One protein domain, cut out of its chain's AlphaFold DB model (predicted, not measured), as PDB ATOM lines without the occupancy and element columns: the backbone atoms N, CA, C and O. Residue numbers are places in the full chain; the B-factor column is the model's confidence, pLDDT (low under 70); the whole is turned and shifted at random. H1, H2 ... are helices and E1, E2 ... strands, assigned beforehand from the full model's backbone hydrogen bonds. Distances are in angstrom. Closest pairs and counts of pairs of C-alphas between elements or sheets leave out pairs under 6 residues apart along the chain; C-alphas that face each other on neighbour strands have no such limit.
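Overview. This is residues 365 to 478 of the 486 residues of the protein "DNA-directed DNA polymerase" of Candidatus Shapirobacteria bacterium CG_4_9_14_0_2_um_filter_39_11 (UniProt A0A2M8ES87). Two small parallel sheets, E1 E2 E3 and E4 E5, follow each other along the long axis, E3 running on into E4, while the long helix H2 runs lengthwise over E3 and side by side with the short helix H4. H1 packs on the larger sheet, on the same face as H2, and short H3 touches H1. The printed part has 114 residues, with four named helices and five named strands in the order E1 H1 E2 H2 H3 E3 E4 H4 E5; the class is mixed, helices and strands. It is compact, with a radius of gyration of the C-alphas of 14.0 A, yet only just elongated, spanning 41 by 27 by 24 A.

Arrangement. In the larger sheet, E1, residues 368 to 372, and E3, residues 446 to 449, are the edge strands, and E2, residues 403 to 406, is the inner one. E1 and E2 are parallel at 6 degrees, with N 405 and O 369 2.9 A apart, within hydrogen-bond range. E2 and E3 are parallel at 16 degrees, with N 448 and O 404 at 2.9 A. H1, residues 389 to 398, is on this sheet at a height of 9.6 A, over E2 and only just over E1, with 3 C-alphas on E1; the C-alphas of Ala 396 and Ile 404, the closest of H1 and E2, are 7.4 A apart. H2, residues 418 to 437, is on the same face at a height of 5.8 A, along E3 at 1 degree on the local plane; their closest C-alphas, of Lys 429 and Asn 449, are 6.2 A apart. H3, residues 439 to 443, touches H1, the closest C-alphas being those of His 397 and Leu 443, 5.8 A apart. E3 runs on into E4, residues 452 to 454, at 22 degrees. E4 and E5, residues 475 to 477, are parallel at 36 degrees, with N 453 and O 475 at 2.7 A. H4, residues 465 to 470, touches H2 residues 421 to 429 alone, at a shallow tilt of 15 degrees, the same way; the closest C-alphas, of Ile 422 and Ala 467, are 5.4 A apart. H2 is apart from E4 and E5. Three strand-helix-strand units, parallel neighbour strands with helices between, have right-handed crossovers: E1 H1 E2, E2 H2 H3 E3, and E4 H4 E5. Every O i to N i+4 pair is within range in H1 and H2; H3 has 0 of 1 and H4 0 of 2, beside 2 of 2 and 2 of 3 O i to N i+3 pairs.

Along the chain. E1 begins at C-alpha 368 (-10.553, -17.275, 30.086). H2 measures 28.7 A from C-alpha 418 (11.003, 3.882, 39.269) to C-alpha 437, and H1 14.6 A. E5 ends at C-alpha 477 (-8.121, -0.528, 41.295).

Size, cuts and confidence. The C-alphas farthest apart, of Arg 439 and Asn 458, are 43.5 A apart. The printed part has no cut. The links E1 to H1 and E2 to H2 are long. Residue 439 alone is under pLDDT 70; the mean of the printed part is 92.4.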
ATOM      1  N   ASP A 365     -19.449 -19.809  27.421       94.25
ATOM      2  CA  ASP A 365     -19.045 -18.569  26.745       94.25
ATOM      3  C   ASP A 365     -17.768 -17.963  27.380       94.25
ATOM      4  O   ASP A 365     -17.112 -17.115  26.763       94.25
ATOM      5  N   VAL A 366     -17.394 -18.382  28.600       95.38
ATOM      6  CA  VAL A 366     -16.209 -17.891  29.323       95.38
ATOM      7  C   VAL A 366     -14.950 -18.583  28.800       95.38
ATOM      8  O   VAL A 366     -14.639 -19.722  29.132       95.38
ATOM      9  N   LYS A 367     -14.186 -17.854  27.985       96.25
ATOM     10  CA  LYS A 367     -12.966 -18.358  27.336       96.25
ATOM     11  C   LYS A 367     -11.700 -18.234  28.177       96.25
ATOM     12  O   LYS A 367     -10.652 -18.712  27.756       96.25
ATOM     13  N   GLY A 368     -11.748 -17.556  29.311       96.62
ATOM     14  CA  GLY A 368     -10.553 -17.275  30.086       96.62
ATOM     15  C   GLY A 368     -10.814 -16.370  31.269       96.62
ATOM     16  O   GLY A 368     -11.879 -15.761  31.374       96.62
ATOM     17  N   ASP A 369      -9.808 -16.269  32.125       97.12
ATOM     18  CA  ASP A 369      -9.804 -15.407  33.302       97.12
ATOM     19  C   ASP A 369      -8.624 -14.431  33.207       97.12
ATOM     20  O   ASP A 369      -7.485 -14.821  32.936       97.12
ATOM     21  N   LEU A 370      -8.925 -13.142  33.348       97.12
ATOM     22  CA  LEU A 370      -8.001 -12.031  33.129       97.12
ATOM     23  C   LEU A 370      -7.668 -11.284  34.429       97.12
ATOM     24  O   LEU A 370      -7.127 -10.181  34.363       97.12
ATOM     25  N   HIS A 371      -7.976 -11.846  35.598       97.31
ATOM     26  CA  HIS A 371      -7.583 -11.269  36.884       97.31
ATOM     27  C   HIS A 371      -7.105 -12.369  37.835       97.31
ATOM     28  O   HIS A 371      -7.782 -12.718  38.799       97.31
ATOM     29  N   ILE A 372      -5.925 -12.928  37.558       96.69
ATOM     30  CA  ILE A 372      -5.340 -14.016  38.350       96.69
ATOM     31  C   ILE A 372      -4.006 -13.594  38.957       96.69
ATOM     32  O   ILE A 372      -3.153 -13.021  38.284       96.69
ATOM     33  N   HIS A 373      -3.807 -13.939  40.227       96.19
ATOM     34  CA  HIS A 373      -2.584 -13.670  40.975       96.19
ATOM     35  C   HIS A 373      -1.791 -14.967  41.141       96.19
ATOM     36  O   HIS A 373      -2.324 -15.956  41.649       96.19
ATOM     37  N   SER A 374      -0.528 -14.979  40.715       96.25
ATOM     38  CA  SER A 374       0.416 -16.064  41.003       96.25
ATOM     39  C   SER A 374       1.354 -15.690  42.150       96.25
ATOM     40  O   SER A 374       1.350 -14.564  42.634       96.25
ATOM     41  N   ASN A 375       2.196 -16.627  42.577       95.00
ATOM     42  CA  ASN A 375       3.250 -16.358  43.559       95.00
ATOM     43  C   ASN A 375       4.527 -15.737  42.967       95.00
ATOM     44  O   ASN A 375       5.595 -15.797  43.588       95.00
ATOM     45  N   PHE A 376       4.465 -15.200  41.745       94.50
ATOM     46  CA  PHE A 376       5.642 -14.645  41.093       94.50
ATOM     47  C   PHE A 376       6.169 -13.421  41.864       94.50
ATOM     48  O   PHE A 376       5.422 -12.484  42.129       94.50
ATOM     49  N   PRO A 377       7.472 -13.359  42.192       89.69
ATOM     50  CA  PRO A 377       8.001 -12.319  43.065       89.69
ATOM     51  C   PRO A 377       8.193 -10.991  42.314       89.69
ATOM     52  O   PRO A 377       9.283 -10.709  41.793       89.69
ATOM     53  N   VAL A 378       7.142 -10.168  42.278       85.75
ATOM     54  CA  VAL A 378       7.191  -8.751  41.859       85.75
ATOM     55  C   VAL A 378       7.301  -7.765  43.036       85.75
ATOM     56  O   VAL A 378       7.335  -6.563  42.797       85.75
ATOM     57  N   GLU A 379       7.438  -8.247  44.279       87.19
ATOM     58  CA  GLU A 379       7.583  -7.407  45.490       87.19
ATOM     59  C   GLU A 379       6.406  -6.420  45.647       87.19
ATOM     60  O   GLU A 379       6.548  -5.192  45.659       87.19
ATOM     61  N   GLU A 380       5.221  -7.027  45.698       78.31
ATOM     62  CA  GLU A 380       3.892  -6.429  45.559       78.31
ATOM     63  C   GLU A 380       3.540  -5.401  46.641       78.31
ATOM     64  O   GLU A 380       4.029  -5.449  47.772       78.31
ATOM     65  N   SER A 381       2.651  -4.462  46.300       71.19
ATOM     66  CA  SER A 381       2.023  -3.545  47.261       71.19
ATOM     67  C   SER A 381       1.024  -4.237  48.201       71.19
ATOM     68  O   SER A 381       0.734  -3.700  49.275       71.19
ATOM     69  N   HIS A 382       0.537  -5.422  47.823       76.81
ATOM     70  CA  HIS A 382      -0.513  -6.189  48.497       76.81
ATOM     71  C   HIS A 382      -0.170  -7.691  48.564       76.81
ATOM     72  O   HIS A 382       0.966  -8.082  48.297       76.81
ATOM     73  N   ASP A 383      -1.121  -8.518  49.014       75.38
ATOM     74  CA  ASP A 383      -0.905  -9.949  49.242       75.38
ATOM     75  C   ASP A 383      -0.675 -10.699  47.915       75.38
ATOM     76  O   ASP A 383      -1.521 -10.607  47.026       75.38
ATOM     77  N   PRO A 384       0.416 -11.478  47.784       84.12
ATOM     78  CA  PRO A 384       0.702 -12.218  46.562       84.12
ATOM     79  C   PRO A 384      -0.225 -13.424  46.396       84.12
ATOM     80  O   PRO A 384      -0.740 -13.993  47.367       84.12
ATOM     81  N   GLY A 385      -0.348 -13.899  45.154       88.94
ATOM     82  CA  GLY A 385      -0.924 -15.212  44.882       88.94
ATOM     83  C   GLY A 385      -0.122 -16.338  45.547       88.94
ATOM     84  O   GLY A 385       1.051 -16.193  45.895       88.94
ATOM     85  N   LEU A 386      -0.755 -17.498  45.738       91.88
ATOM     86  CA  LEU A 386      -0.125 -18.639  46.420       91.88
ATOM     87  C   LEU A 386       0.526 -19.627  45.447       91.88
ATOM     88  O   LEU A 386       1.576 -20.207  45.746       91.88
ATOM     89  N   ASP A 387      -0.080 -19.803  44.275       95.06
ATOM     90  CA  ASP A 387       0.277 -20.863  43.340       95.06
ATOM     91  C   ASP A 387       1.249 -20.386  42.244       95.06
ATOM     92  O   ASP A 387       1.163 -19.241  41.784       95.06
ATOM     93  N   PRO A 388       2.175 -21.251  41.782       95.69
ATOM     94  CA  PRO A 388       3.005 -20.968  40.613       95.69
ATOM     95  C   PRO A 388       2.176 -20.830  39.331       95.69
ATOM     96  O   PRO A 388       1.190 -21.549  39.139       95.69
ATOM     97  N   MET A 389       2.639 -19.983  38.405       95.25
ATOM     98  CA  MET A 389       1.999 -19.770  37.099       95.25
ATOM     99  C   MET A 389       1.733 -21.091  36.356       95.25
ATOM    100  O   MET A 389       0.663 -21.277  35.781       95.25
ATOM    101  N   GLU A 390       2.670 -22.042  36.390       94.00
ATOM    102  CA  GLU A 390       2.537 -23.331  35.706       94.00
ATOM    103  C   GLU A 390       1.411 -24.212  36.263       94.00
ATOM    104  O   GLU A 390       0.782 -24.934  35.489       94.00
ATOM    105  N   GLU A 391       1.145 -24.176  37.571       95.06
ATOM    106  CA  GLU A 391       0.034 -24.934  38.166       95.06
ATOM    107  C   GLU A 391      -1.308 -24.281  37.831       95.06
ATOM    108  O   GLU A 391      -2.244 -24.973  37.426       95.06
ATOM    109  N   ILE A 392      -1.370 -22.947  37.875       96.50
ATOM    110  CA  ILE A 392      -2.548 -22.178  37.456       96.50
ATOM    111  C   ILE A 392      -2.903 -22.487  35.995       96.50
ATOM    112  O   ILE A 392      -4.060 -22.764  35.688       96.50
ATOM    113  N   ILE A 393      -1.914 -22.527  35.092       95.62
ATOM    114  CA  ILE A 393      -2.129 -22.862  33.673       95.62
ATOM    115  C   ILE A 393      -2.721 -24.267  33.503       95.62
ATOM    116  O   ILE A 393      -3.600 -24.472  32.664       95.62
ATOM    117  N   LYS A 394      -2.269 -25.249  34.295       94.81
ATOM    118  CA  LYS A 394      -2.826 -26.610  34.244       94.81
ATOM    119  C   LYS A 394      -4.284 -26.633  34.691       94.81
ATOM    120  O   LYS A 394      -5.081 -27.310  34.050       94.81
ATOM    121  N   VAL A 395      -4.636 -25.899  35.748       95.75
ATOM    122  CA  VAL A 395      -6.030 -25.784  36.208       95.75
ATOM    123  C   VAL A 395      -6.886 -25.065  35.163       95.75
ATOM    124  O   VAL A 395      -7.954 -25.549  34.812       95.75
ATOM    125  N   ALA A 396      -6.400 -23.969  34.580       95.12
ATOM    126  CA  ALA A 396      -7.098 -23.278  33.497       95.12
ATOM    127  C   ALA A 396      -7.392 -24.210  32.305       95.12
ATOM    128  O   ALA A 396      -8.481 -24.172  31.735       95.12
ATOM    129  N   HIS A 397      -6.459 -25.107  31.976       94.12
ATOM    130  CA  HIS A 397      -6.666 -26.119  30.942       94.12
ATOM    131  C   HIS A 397      -7.766 -27.131  31.305       94.12
ATOM    132  O   HIS A 397      -8.568 -27.482  30.443       94.12
ATOM    133  N   THR A 398      -7.860 -27.582  32.565       95.19
ATOM    134  CA  THR A 398      -8.950 -28.489  32.985       95.19
ATOM    135  C   THR A 398     -10.316 -27.807  33.014       95.19
ATOM    136  O   THR A 398     -11.335 -28.488  32.902       95.19
ATOM    137  N   LEU A 399     -10.339 -26.475  33.119       94.00
ATOM    138  CA  LEU A 399     -11.535 -25.640  32.995       94.00
ATOM    139  C   LEU A 399     -11.890 -25.295  31.536       94.00
ATOM    140  O   LEU A 399     -12.887 -24.620  31.308       94.00
ATOM    141  N   ASN A 400     -11.125 -25.786  30.551       93.25
ATOM    142  CA  ASN A 400     -11.274 -25.490  29.118       93.25
ATOM    143  C   ASN A 400     -11.120 -24.004  28.750       93.25
ATOM    144  O   ASN A 400     -11.681 -23.555  27.749       93.25
ATOM    145  N   TYR A 401     -10.343 -23.237  29.516       96.25
ATOM    146  CA  TYR A 401      -9.994 -21.881  29.103       96.25
ATOM    147  C   TYR A 401      -9.111 -21.896  27.849       96.25
ATOM    148  O   TYR A 401      -8.225 -22.731  27.679       96.25
ATOM    149  N   GLU A 402      -9.352 -20.940  26.959       95.06
ATOM    150  CA  GLU A 402      -8.508 -20.630  25.812       95.06
ATOM    151  C   GLU A 402      -7.337 -19.728  26.221       95.06
ATOM    152  O   GLU A 402      -6.267 -19.815  25.624       95.06
ATOM    153  N   TYR A 403      -7.509 -18.855  27.216       95.88
ATOM    154  CA  TYR A 403      -6.463 -17.935  27.660       95.88
ATOM    155  C   TYR A 403      -6.567 -17.579  29.144       95.88
ATOM    156  O   TYR A 403      -7.622 -17.722  29.754       95.88
ATOM    157  N   ILE A 404      -5.469 -17.078  29.708       97.56
ATOM    158  CA  ILE A 404      -5.441 -16.466  31.043       97.56
ATOM    159  C   ILE A 404      -4.560 -15.218  31.061       97.56
ATOM    160  O   ILE A 404      -3.684 -15.061  30.206       97.56
ATOM    161  N   GLY A 405      -4.754 -14.353  32.053       97.44
ATOM    162  CA  GLY A 405      -3.877 -13.218  32.311       97.44
ATOM    163  C   GLY A 405      -3.412 -13.159  33.763       97.44
ATOM    164  O   GLY A 405      -4.219 -13.255  34.687       97.44
ATOM    165  N   PHE A 406      -2.100 -13.008  33.951       97.75
ATOM    166  CA  PHE A 406      -1.490 -12.855  35.271       97.75
ATOM    167  C   PHE A 406      -1.394 -11.377  35.633       97.75
ATOM    168  O   PHE A 406      -0.694 -10.614  34.962       97.75
ATOM    169  N   THR A 407      -2.074 -10.980  36.701       96.75
ATOM    170  CA  THR A 407      -2.240  -9.598  37.155       96.75
ATOM    171  C   THR A 407      -1.875  -9.455  38.625       96.75
ATOM    172  O   THR A 407      -2.681  -8.965  39.410       96.75
ATOM    173  N   GLU A 408      -0.671  -9.880  39.004       96.44
ATOM    174  CA  GLU A 408      -0.106  -9.531  40.314       96.44
ATOM    175  C   GLU A 408      -0.238  -8.023  40.580       96.44
ATOM    176  O   GLU A 408      -0.299  -7.213  39.641       96.44
ATOM    177  N   HIS A 409      -0.249  -7.638  41.852       94.50
ATOM    178  CA  HIS A 409      -0.256  -6.230  42.218       94.50
ATOM    179  C   HIS A 409       1.037  -5.528  41.773       94.50
ATOM    180  O   HIS A 409       2.101  -6.142  41.622       94.50
ATOM    181  N   ASN A 410       0.976  -4.211  41.556       93.81
ATOM    182  CA  ASN A 410       2.170  -3.445  41.215       93.81
ATOM    183  C   ASN A 410       3.242  -3.531  42.319       93.81
ATOM    184  O   ASN A 410       2.916  -3.632  43.504       93.81
ATOM    185  N   PRO A 411       4.533  -3.396  41.965       93.56
ATOM    186  CA  PRO A 411       5.591  -3.301  42.962       93.56
ATOM    187  C   PRO A 411       5.361  -2.146  43.945       93.56
ATOM    188  O   PRO A 411       4.848  -1.083  43.572       93.56
ATOM    189  N   SER A 412       5.780  -2.330  45.198       88.19
ATOM    190  CA  SER A 412       5.620  -1.309  46.239       88.19
ATOM    191  C   SER A 412       6.372  -0.015  45.899       88.19
ATOM    192  O   SER A 412       7.605   0.022  45.906       88.19
ATOM    193  N   GLN A 413       5.629   1.077  45.691       86.88
ATOM    194  CA  GLN A 413       6.174   2.420  45.429       86.88
ATOM    195  C   GLN A 413       7.007   2.975  46.595       86.88
ATOM    196  O   GLN A 413       7.902   3.788  46.389       86.88
ATOM    197  N   SER A 414       6.735   2.547  47.833       84.75
ATOM    198  CA  SER A 414       7.498   2.996  49.007       84.75
ATOM    199  C   SER A 414       8.860   2.316  49.158       84.75
ATOM    200  O   SER A 414       9.723   2.843  49.853       84.75
ATOM    201  N   GLN A 415       9.042   1.143  48.547       86.75
ATOM    202  CA  GLN A 415      10.254   0.329  48.696       86.75
ATOM    203  C   GLN A 415      11.159   0.383  47.459       86.75
ATOM    204  O   GLN A 415      12.335   0.035  47.542       86.75
ATOM    205  N   HIS A 416      10.632   0.854  46.327       91.62
ATOM    206  CA  HIS A 416      11.303   0.787  45.036       91.62
ATOM    207  C   HIS A 416      11.329   2.143  44.334       91.62
ATOM    208  O   HIS A 416      10.330   2.851  44.254       91.62
ATOM    209  N   SER A 417      12.478   2.472  43.752       92.88
ATOM    210  CA  SER A 417      12.597   3.538  42.755       92.88
ATOM    211  C   SER A 417      11.929   3.144  41.435       92.88
ATOM    212  O   SER A 417      11.792   1.958  41.129       92.88
ATOM    213  N   GLU A 418      11.607   4.124  40.589       93.25
ATOM    214  CA  GLU A 418      11.003   3.882  39.269       93.25
ATOM    215  C   GLU A 418      11.775   2.845  38.431       93.25
ATOM    216  O   GLU A 418      11.180   1.952  37.830       93.25
ATOM    217  N   ASN A 419      13.112   2.906  38.444       94.44
ATOM    218  CA  ASN A 419      13.962   1.963  37.712       94.44
ATOM    219  C   ASN A 419      13.876   0.533  38.269       94.44
ATOM    220  O   ASN A 419      13.931  -0.427  37.500       94.44
ATOM    221  N   GLN A 420      13.737   0.377  39.588       94.19
ATOM    222  CA  GLN A 420      13.555  -0.939  40.208       94.19
ATOM    223  C   GLN A 420      12.192  -1.529  39.842       94.19
ATOM    224  O   GLN A 420      12.126  -2.699  39.476       94.19
ATOM    225  N   ILE A 421      11.137  -0.712  39.837       94.38
ATOM    226  CA  ILE A 421       9.787  -1.127  39.423       94.38
ATOM    227  C   ILE A 421       9.796  -1.620  37.972       94.38
ATOM    228  O   ILE A 421       9.347  -2.730  37.692       94.38
ATOM    229  N   ILE A 422      10.388  -0.847  37.055       96.44
ATOM    230  CA  ILE A 422      10.548  -1.249  35.649       96.44
ATOM    231  C   ILE A 422      11.336  -2.564  35.546       96.44
ATOM    232  O   ILE A 422      10.963  -3.451  34.779       96.44
ATOM    233  N   SER A 423      12.404  -2.731  36.335       96.31
ATOM    234  CA  SER A 423      13.205  -3.960  36.336       96.31
ATOM    235  C   SER A 423      12.429  -5.184  36.838       96.31
ATOM    236  O   SER A 423      12.595  -6.273  36.285       96.31
ATOM    237  N   LEU A 424      11.598  -5.036  37.874       96.31
ATOM    238  CA  LEU A 424      10.759  -6.111  38.414       96.31
ATOM    239  C   LEU A 424       9.702  -6.549  37.395       96.31
ATOM    240  O   LEU A 424       9.561  -7.740  37.115       96.31
ATOM    241  N   LEU A 425       9.032  -5.585  36.764       97.12
ATOM    242  CA  LEU A 425       8.030  -5.856  35.734       97.12
ATOM    243  C   LEU A 425       8.649  -6.451  34.465       97.12
ATOM    244  O   LEU A 425       8.073  -7.351  33.855       97.12
ATOM    245  N   LYS A 426       9.869  -6.035  34.104       97.50
ATOM    246  CA  LYS A 426      10.613  -6.644  32.997       97.50
ATOM    247  C   LYS A 426      10.925  -8.116  33.269       97.50
ATOM    248  O   LYS A 426      10.740  -8.944  32.382       97.50
ATOM    249  N   ARG A 427      11.334  -8.469  34.494       97.44
ATOM    250  CA  ARG A 427      11.543  -9.876  34.887       97.44
ATOM    251  C   ARG A 427      10.265 -10.703  34.766       97.44
ATOM    252  O   ARG A 427      10.333 -11.840  34.306       97.44
ATOM    253  N   LYS A 428       9.121 -10.148  35.176       97.00
ATOM    254  CA  LYS A 428       7.818 -10.810  35.026       97.00
ATOM    255  C   LYS A 428       7.493 -11.051  33.552       97.00
ATOM    256  O   LYS A 428       7.182 -12.180  33.180       97.00
ATOM    257  N   LYS A 429       7.663 -10.030  32.704       97.12
ATOM    258  CA  LYS A 429       7.497 -10.156  31.250       97.12
ATOM    259  C   LYS A 429       8.360 -11.285  30.686       97.12
ATOM    260  O   LYS A 429       7.843 -12.173  30.021       97.12
ATOM    261  N   GLU A 430       9.649 -11.308  31.022       96.75
ATOM    262  CA  GLU A 430      10.575 -12.355  30.573       96.75
ATOM    263  C   GLU A 430      10.163 -13.760  31.047       96.75
ATOM    264  O   GLU A 430      10.389 -14.742  30.337       96.75
ATOM    265  N   ALA A 431       9.579 -13.887  32.242       95.56
ATOM    266  CA  ALA A 431       9.065 -15.158  32.743       95.56
ATOM    267  C   ALA A 431       7.838 -15.627  31.946       95.56
ATOM    268  O   ALA A 431       7.812 -16.769  31.486       95.56
ATOM    269  N   ILE A 432       6.874 -14.738  31.701       95.06
ATOM    270  CA  ILE A 432       5.687 -15.044  30.893       95.06
ATOM    271  C   ILE A 432       6.072 -15.347  29.442       95.06
ATOM    272  O   ILE A 432       5.572 -16.316  28.873       95.06
ATOM    273  N   ASP A 433       7.021 -14.610  28.864       94.00
ATOM    274  CA  ASP A 433       7.558 -14.884  27.530       94.00
ATOM    275  C   ASP A 433       8.159 -16.294  27.472       94.00
ATOM    276  O   ASP A 433       7.825 -17.078  26.583       94.00
ATOM    277  N   LYS A 434       8.978 -16.685  28.459       93.62
ATOM    278  CA  LYS A 434       9.518 -18.055  28.545       93.62
ATOM    279  C   LYS A 434       8.410 -19.104  28.589       93.62
ATOM    280  O   LYS A 434       8.509 -20.104  27.874       93.62
ATOM    281  N   ILE A 435       7.350 -18.883  29.368       92.19
ATOM    282  CA  ILE A 435       6.192 -19.786  29.407       92.19
ATOM    283  C   ILE A 435       5.525 -19.846  28.025       92.19
ATOM    284  O   ILE A 435       5.269 -20.945  27.522       92.19
ATOM    285  N   ASN A 436       5.346 -18.698  27.369       89.50
ATOM    286  CA  ASN A 436       4.791 -18.561  26.024       89.50
ATOM    287  C   ASN A 436       5.655 -19.190  24.909       89.50
ATOM    288  O   ASN A 436       5.162 -19.413  23.803       89.50
ATOM    289  N   TYR A 437       6.921 -19.518  25.160       86.81
ATOM    290  CA  TYR A 437       7.758 -20.300  24.236       86.81
ATOM    291  C   TYR A 437       7.940 -21.761  24.674       86.81
ATOM    292  O   TYR A 437       8.521 -22.569  23.946       86.81
ATOM    293  N   SER A 438       7.437 -22.129  25.853       85.62
ATOM    294  CA  SER A 438       7.579 -23.468  26.419       85.62
ATOM    295  C   SER A 438       6.500 -24.441  25.926       85.62
ATOM    296  O   SER A 438       5.495 -24.069  25.318       85.62
ATOM    297  N   ARG A 439       6.664 -25.733  26.253       69.38
ATOM    298  CA  ARG A 439       5.619 -26.747  26.019       69.38
ATOM    299  C   ARG A 439       4.346 -26.482  26.828       69.38
ATOM    300  O   ARG A 439       3.295 -26.953  26.407       69.38
ATOM    301  N   VAL A 440       4.433 -25.733  27.932       71.75
ATOM    302  CA  VAL A 440       3.290 -25.384  28.790       71.75
ATOM    303  C   VAL A 440       2.278 -24.527  28.024       71.75
ATOM    304  O   VAL A 440       1.080 -24.737  28.178       71.75
ATOM    305  N   LYS A 441       2.726 -23.685  27.078       70.56
ATOM    306  CA  LYS A 441       1.822 -22.962  26.171       70.56
ATOM    307  C   LYS A 441       0.918 -23.882  25.354       70.56
ATOM    308  O   LYS A 441      -0.168 -23.478  24.991       70.56
ATOM    309  N   LYS A 442       1.286 -25.137  25.072       79.50
ATOM    310  CA  LYS A 442       0.391 -26.027  24.303       79.50
ATOM    311  C   LYS A 442      -0.936 -26.322  25.014       79.50
ATOM    312  O   LYS A 442      -1.820 -26.894  24.386       79.50
ATOM    313  N   LEU A 443      -1.054 -25.966  26.295       83.00
ATOM    314  CA  LEU A 443      -2.275 -26.110  27.077       83.00
ATOM    315  C   LEU A 443      -3.279 -24.967  26.848       83.00
ATOM    316  O   LEU A 443      -4.471 -25.217  26.983       83.00
ATOM    317  N   LEU A 444      -2.825 -23.755  26.494       88.94
ATOM    318  CA  LEU A 444      -3.662 -22.555  26.333       88.94
ATOM    319  C   LEU A 444      -3.255 -21.747  25.086       88.94
ATOM    320  O   LEU A 444      -2.078 -21.626  24.757       88.94
ATOM    321  N   ASN A 445      -4.209 -21.110  24.412       86.56
ATOM    322  CA  ASN A 445      -3.949 -20.284  23.227       86.56
ATOM    323  C   ASN A 445      -3.229 -18.964  23.558       86.56
ATOM    324  O   ASN A 445      -2.520 -18.432  22.699       86.56
ATOM    325  N   GLY A 446      -3.382 -18.441  24.782       88.94
ATOM    326  CA  GLY A 446      -2.758 -17.186  25.207       88.94
ATOM    327  C   GLY A 446      -2.500 -17.095  26.711       88.94
ATOM    328  O   GLY A 446      -3.333 -17.497  27.519       88.94
ATOM    329  N   ILE A 447      -1.338 -16.551  27.071       95.62
ATOM    330  CA  ILE A 447      -0.978 -16.190  28.445       95.62
ATOM    331  C   ILE A 447      -0.526 -14.735  28.408       95.62
ATOM    332  O   ILE A 447       0.474 -14.427  27.754       95.62
ATOM    333  N   PHE A 448      -1.279 -13.867  29.076       97.06
ATOM    334  CA  PHE A 448      -1.079 -12.422  29.038       97.06
ATOM    335  C   PHE A 448      -0.330 -11.914  30.273       97.06
ATOM    336  O   PHE A 448      -0.620 -12.307  31.408       97.06
ATOM    337  N   ASN A 449       0.617 -11.007  30.043       97.50
ATOM    338  CA  ASN A 449       1.329 -10.263  31.074       97.50
ATOM    339  C   ASN A 449       0.535  -9.011  31.462       97.50
ATOM    340  O   ASN A 449       0.773  -7.932  30.921       97.50
ATOM    341  N   GLY A 450      -0.420  -9.158  32.378       97.62
ATOM    342  CA  GLY A 450      -1.169  -8.031  32.928       97.62
ATOM    343  C   GLY A 450      -0.538  -7.449  34.196       97.62
ATOM    344  O   GLY A 450       0.529  -7.879  34.637       97.62
ATOM    345  N   LEU A 451      -1.196  -6.473  34.816       97.38
ATOM    346  CA  LEU A 451      -0.858  -5.987  36.158       97.38
ATOM    347  C   LEU A 451      -2.099  -5.380  36.809       97.38
ATOM    348  O   LEU A 451      -2.846  -4.671  36.134       97.38
ATOM    349  N   GLU A 452      -2.301  -5.631  38.099       97.00
ATOM    350  CA  GLU A 452      -3.248  -4.867  38.904       97.00
ATOM    351  C   GLU A 452      -2.537  -3.647  39.503       97.00
ATOM    352  O   GLU A 452      -1.552  -3.770  40.228       97.00
ATOM    353  N   ILE A 453      -2.999  -2.454  39.138       96.06
ATOM    354  CA  ILE A 453      -2.320  -1.182  39.365       96.06
ATOM    355  C   ILE A 453      -3.146  -0.333  40.324       96.06
ATOM    356  O   ILE A 453      -4.271   0.069  40.015       96.06
ATOM    357  N   ASP A 454      -2.545   0.017  41.454       92.94
ATOM    358  CA  ASP A 454      -3.165   0.892  42.436       92.94
ATOM    359  C   ASP A 454      -3.389   2.289  41.844       92.94
ATOM    360  O   ASP A 454      -2.495   2.902  41.245       92.94
ATOM    361  N   ILE A 455      -4.584   2.827  42.073       91.62
ATOM    362  CA  ILE A 455      -4.906   4.231  41.825       91.62
ATOM    363  C   ILE A 455      -4.513   5.035  43.068       91.62
ATOM    364  O   ILE A 455      -5.027   4.815  44.170       91.62
ATOM    365  N   LYS A 456      -3.592   5.988  42.901       89.56
ATOM    366  CA  LYS A 456      -3.160   6.897  43.970       89.56
ATOM    367  C   LYS A 456      -4.278   7.888  44.337       89.56
ATOM    368  O   LYS A 456      -5.148   8.169  43.514       89.56
ATOM    369  N   PRO A 457      -4.217   8.533  45.521       85.25
ATOM    370  CA  PRO A 457      -5.166   9.582  45.917       85.25
ATOM    371  C   PRO A 457      -5.326  10.741  44.919       85.25
ATOM    372  O   PRO A 457      -6.368  11.385  44.889       85.25
ATOM    373  N   ASN A 458      -4.297  11.026  44.114       88.94
ATOM    374  CA  ASN A 458      -4.323  12.058  43.071       88.94
ATOM    375  C   ASN A 458      -4.855  11.552  41.712       88.94
ATOM    376  O   ASN A 458      -4.851  12.314  40.750       88.94
ATOM    377  N   GLY A 459      -5.290  10.291  41.619       89.00
ATOM    378  CA  GLY A 459      -5.789   9.660  40.394       89.00
ATOM    379  C   GLY A 459      -4.706   9.096  39.470       89.00
ATOM    380  O   GLY A 459      -5.038   8.466  38.470       89.00
ATOM    381  N   GLU A 460      -3.423   9.289  39.784       93.19
ATOM    382  CA  GLU A 460      -2.325   8.715  39.005       93.19
ATOM    383  C   GLU A 460      -2.135   7.223  39.307       93.19
ATOM    384  O   GLU A 460      -2.455   6.735  40.392       93.19
ATOM    385  N   LEU A 461      -1.537   6.501  38.361       94.88
ATOM    386  CA  LEU A 461      -1.191   5.094  38.527       94.88
ATOM    387  C   LEU A 461       0.038   4.912  39.429       94.88
ATOM    388  O   LEU A 461       0.997   5.690  39.398       94.88
ATOM    389  N   ALA A 462       0.041   3.839  40.214       93.88
ATOM    390  CA  ALA A 462       1.160   3.426  41.056       93.88
ATOM    391  C   ALA A 462       2.268   2.680  40.297       93.88
ATOM    392  O   ALA A 462       2.903   1.785  40.851       93.88
ATOM    393  N   ILE A 463       2.553   3.076  39.054       95.38
ATOM    394  CA  ILE A 463       3.732   2.658  38.282       95.38
ATOM    395  C   ILE A 463       4.225   3.814  37.394       95.38
ATOM    396  O   ILE A 463       3.428   4.678  37.029       95.38
ATOM    397  N   PRO A 464       5.517   3.846  37.017       95.12
ATOM    398  CA  PRO A 464       6.012   4.782  36.009       95.12
ATOM    399  C   PRO A 464       5.353   4.526  34.648       95.12
ATOM    400  O   PRO A 464       5.173   3.373  34.266       95.12
ATOM    401  N   GLU A 465       5.086   5.573  33.867       94.06
ATOM    402  CA  GLU A 465       4.440   5.456  32.545       94.06
ATOM    403  C   GLU A 465       5.184   4.489  31.606       94.06
ATOM    404  O   GLU A 465       4.573   3.640  30.967       94.06
ATOM    405  N   LYS A 466       6.522   4.518  31.620       94.31
ATOM    406  CA  LYS A 466       7.375   3.606  30.831       94.31
ATOM    407  C   LYS A 466       7.198   2.124  31.176       94.31
ATOM    408  O   LYS A 466       7.617   1.268  30.406       94.31
ATOM    409  N   ALA A 467       6.648   1.803  32.347       94.88
ATOM    410  CA  ALA A 467       6.372   0.423  32.722       94.88
ATOM    411  C   ALA A 467       5.140  -0.145  31.999       94.88
ATOM    412  O   ALA A 467       5.036  -1.363  31.884       94.88
ATOM    413  N   LEU A 468       4.244   0.709  31.486       95.56
ATOM    414  CA  LEU A 468       3.056   0.279  30.742       95.56
ATOM    415  C   LEU A 468       3.430  -0.472  29.458       95.56
ATOM    416  O   LEU A 468       2.790  -1.467  29.141       95.56
ATOM    417  N   ASP A 469       4.525  -0.085  28.795       96.25
ATOM    418  CA  ASP A 469       5.041  -0.746  27.582       96.25
ATOM    419  C   ASP A 469       5.464  -2.212  27.812       96.25
ATOM    420  O   ASP A 469       5.702  -2.967  26.865       96.25
ATOM    421  N   LEU A 470       5.606  -2.635  29.072       96.69
ATOM    422  CA  LEU A 470       5.955  -4.010  29.422       96.69
ATOM    423  C   LEU A 470       4.725  -4.923  29.502       96.69
ATOM    424  O   LEU A 470       4.885  -6.146  29.414       96.69
ATOM    425  N   LEU A 471       3.531  -4.349  29.660       97.62
ATOM    426  CA  LEU A 471       2.283  -5.050  29.939       97.62
ATOM    427  C   LEU A 471       1.462  -5.259  28.662       97.62
ATOM    428  O   LEU A 471       1.448  -4.414  27.773       97.62
ATOM    429  N   ASP A 472       0.732  -6.369  28.602       97.50
ATOM    430  CA  ASP A 472      -0.266  -6.605  27.555       97.50
ATOM    431  C   ASP A 472      -1.577  -5.861  27.871       97.50
ATOM    432  O   ASP A 472      -2.295  -5.443  26.963       97.50
ATOM    433  N   TYR A 473      -1.889  -5.685  29.163       97.81
ATOM    434  CA  TYR A 473      -3.007  -4.887  29.677       97.81
ATOM    435  C   TYR A 473      -2.786  -4.511  31.152       97.81
ATOM    436  O   TYR A 473      -1.931  -5.077  31.830       97.81
ATOM    437  N   GLY A 474      -3.573  -3.566  31.666       96.06
ATOM    438  CA  GLY A 474      -3.573  -3.189  33.079       96.06
ATOM    439  C   GLY A 474      -4.990  -3.125  33.636       96.06
ATOM    440  O   GLY A 474      -5.913  -2.692  32.945       96.06
ATOM    441  N   LEU A 475      -5.150  -3.546  34.886       96.88
ATOM    442  CA  LEU A 475      -6.346  -3.335  35.693       96.88
ATOM    443  C   LEU A 475      -6.040  -2.197  36.663       96.88
ATOM    444  O   LEU A 475      -4.982  -2.206  37.277       96.88
ATOM    445  N   ALA A 476      -6.925  -1.213  36.792       94.75
ATOM    446  CA  ALA A 476      -6.742  -0.114  37.737       94.75
ATOM    447  C   ALA A 476      -7.755  -0.249  38.878       94.75
ATOM    448  O   ALA A 476      -8.960  -0.312  38.621       94.75
ATOM    449  N   SER A 477      -7.279  -0.283  40.120       89.00
ATOM    450  CA  SER A 477      -8.121  -0.528  41.295       89.00
ATOM    451  C   SER A 477      -7.763   0.374  42.477       89.00
ATOM    452  O   SER A 477      -6.661   0.910  42.603       89.00
ATOM    453  N   ILE A 478      -8.754   0.612  43.339       84.19
ATOM    454  CA  ILE A 478      -8.606   1.417  44.554       84.19
ATOM    455  C   ILE A 478      -8.394   0.464  45.730       84.19
ATOM    456  O   ILE A 478      -9.308  -0.271  46.096       84.19
TER     457      ILE A 478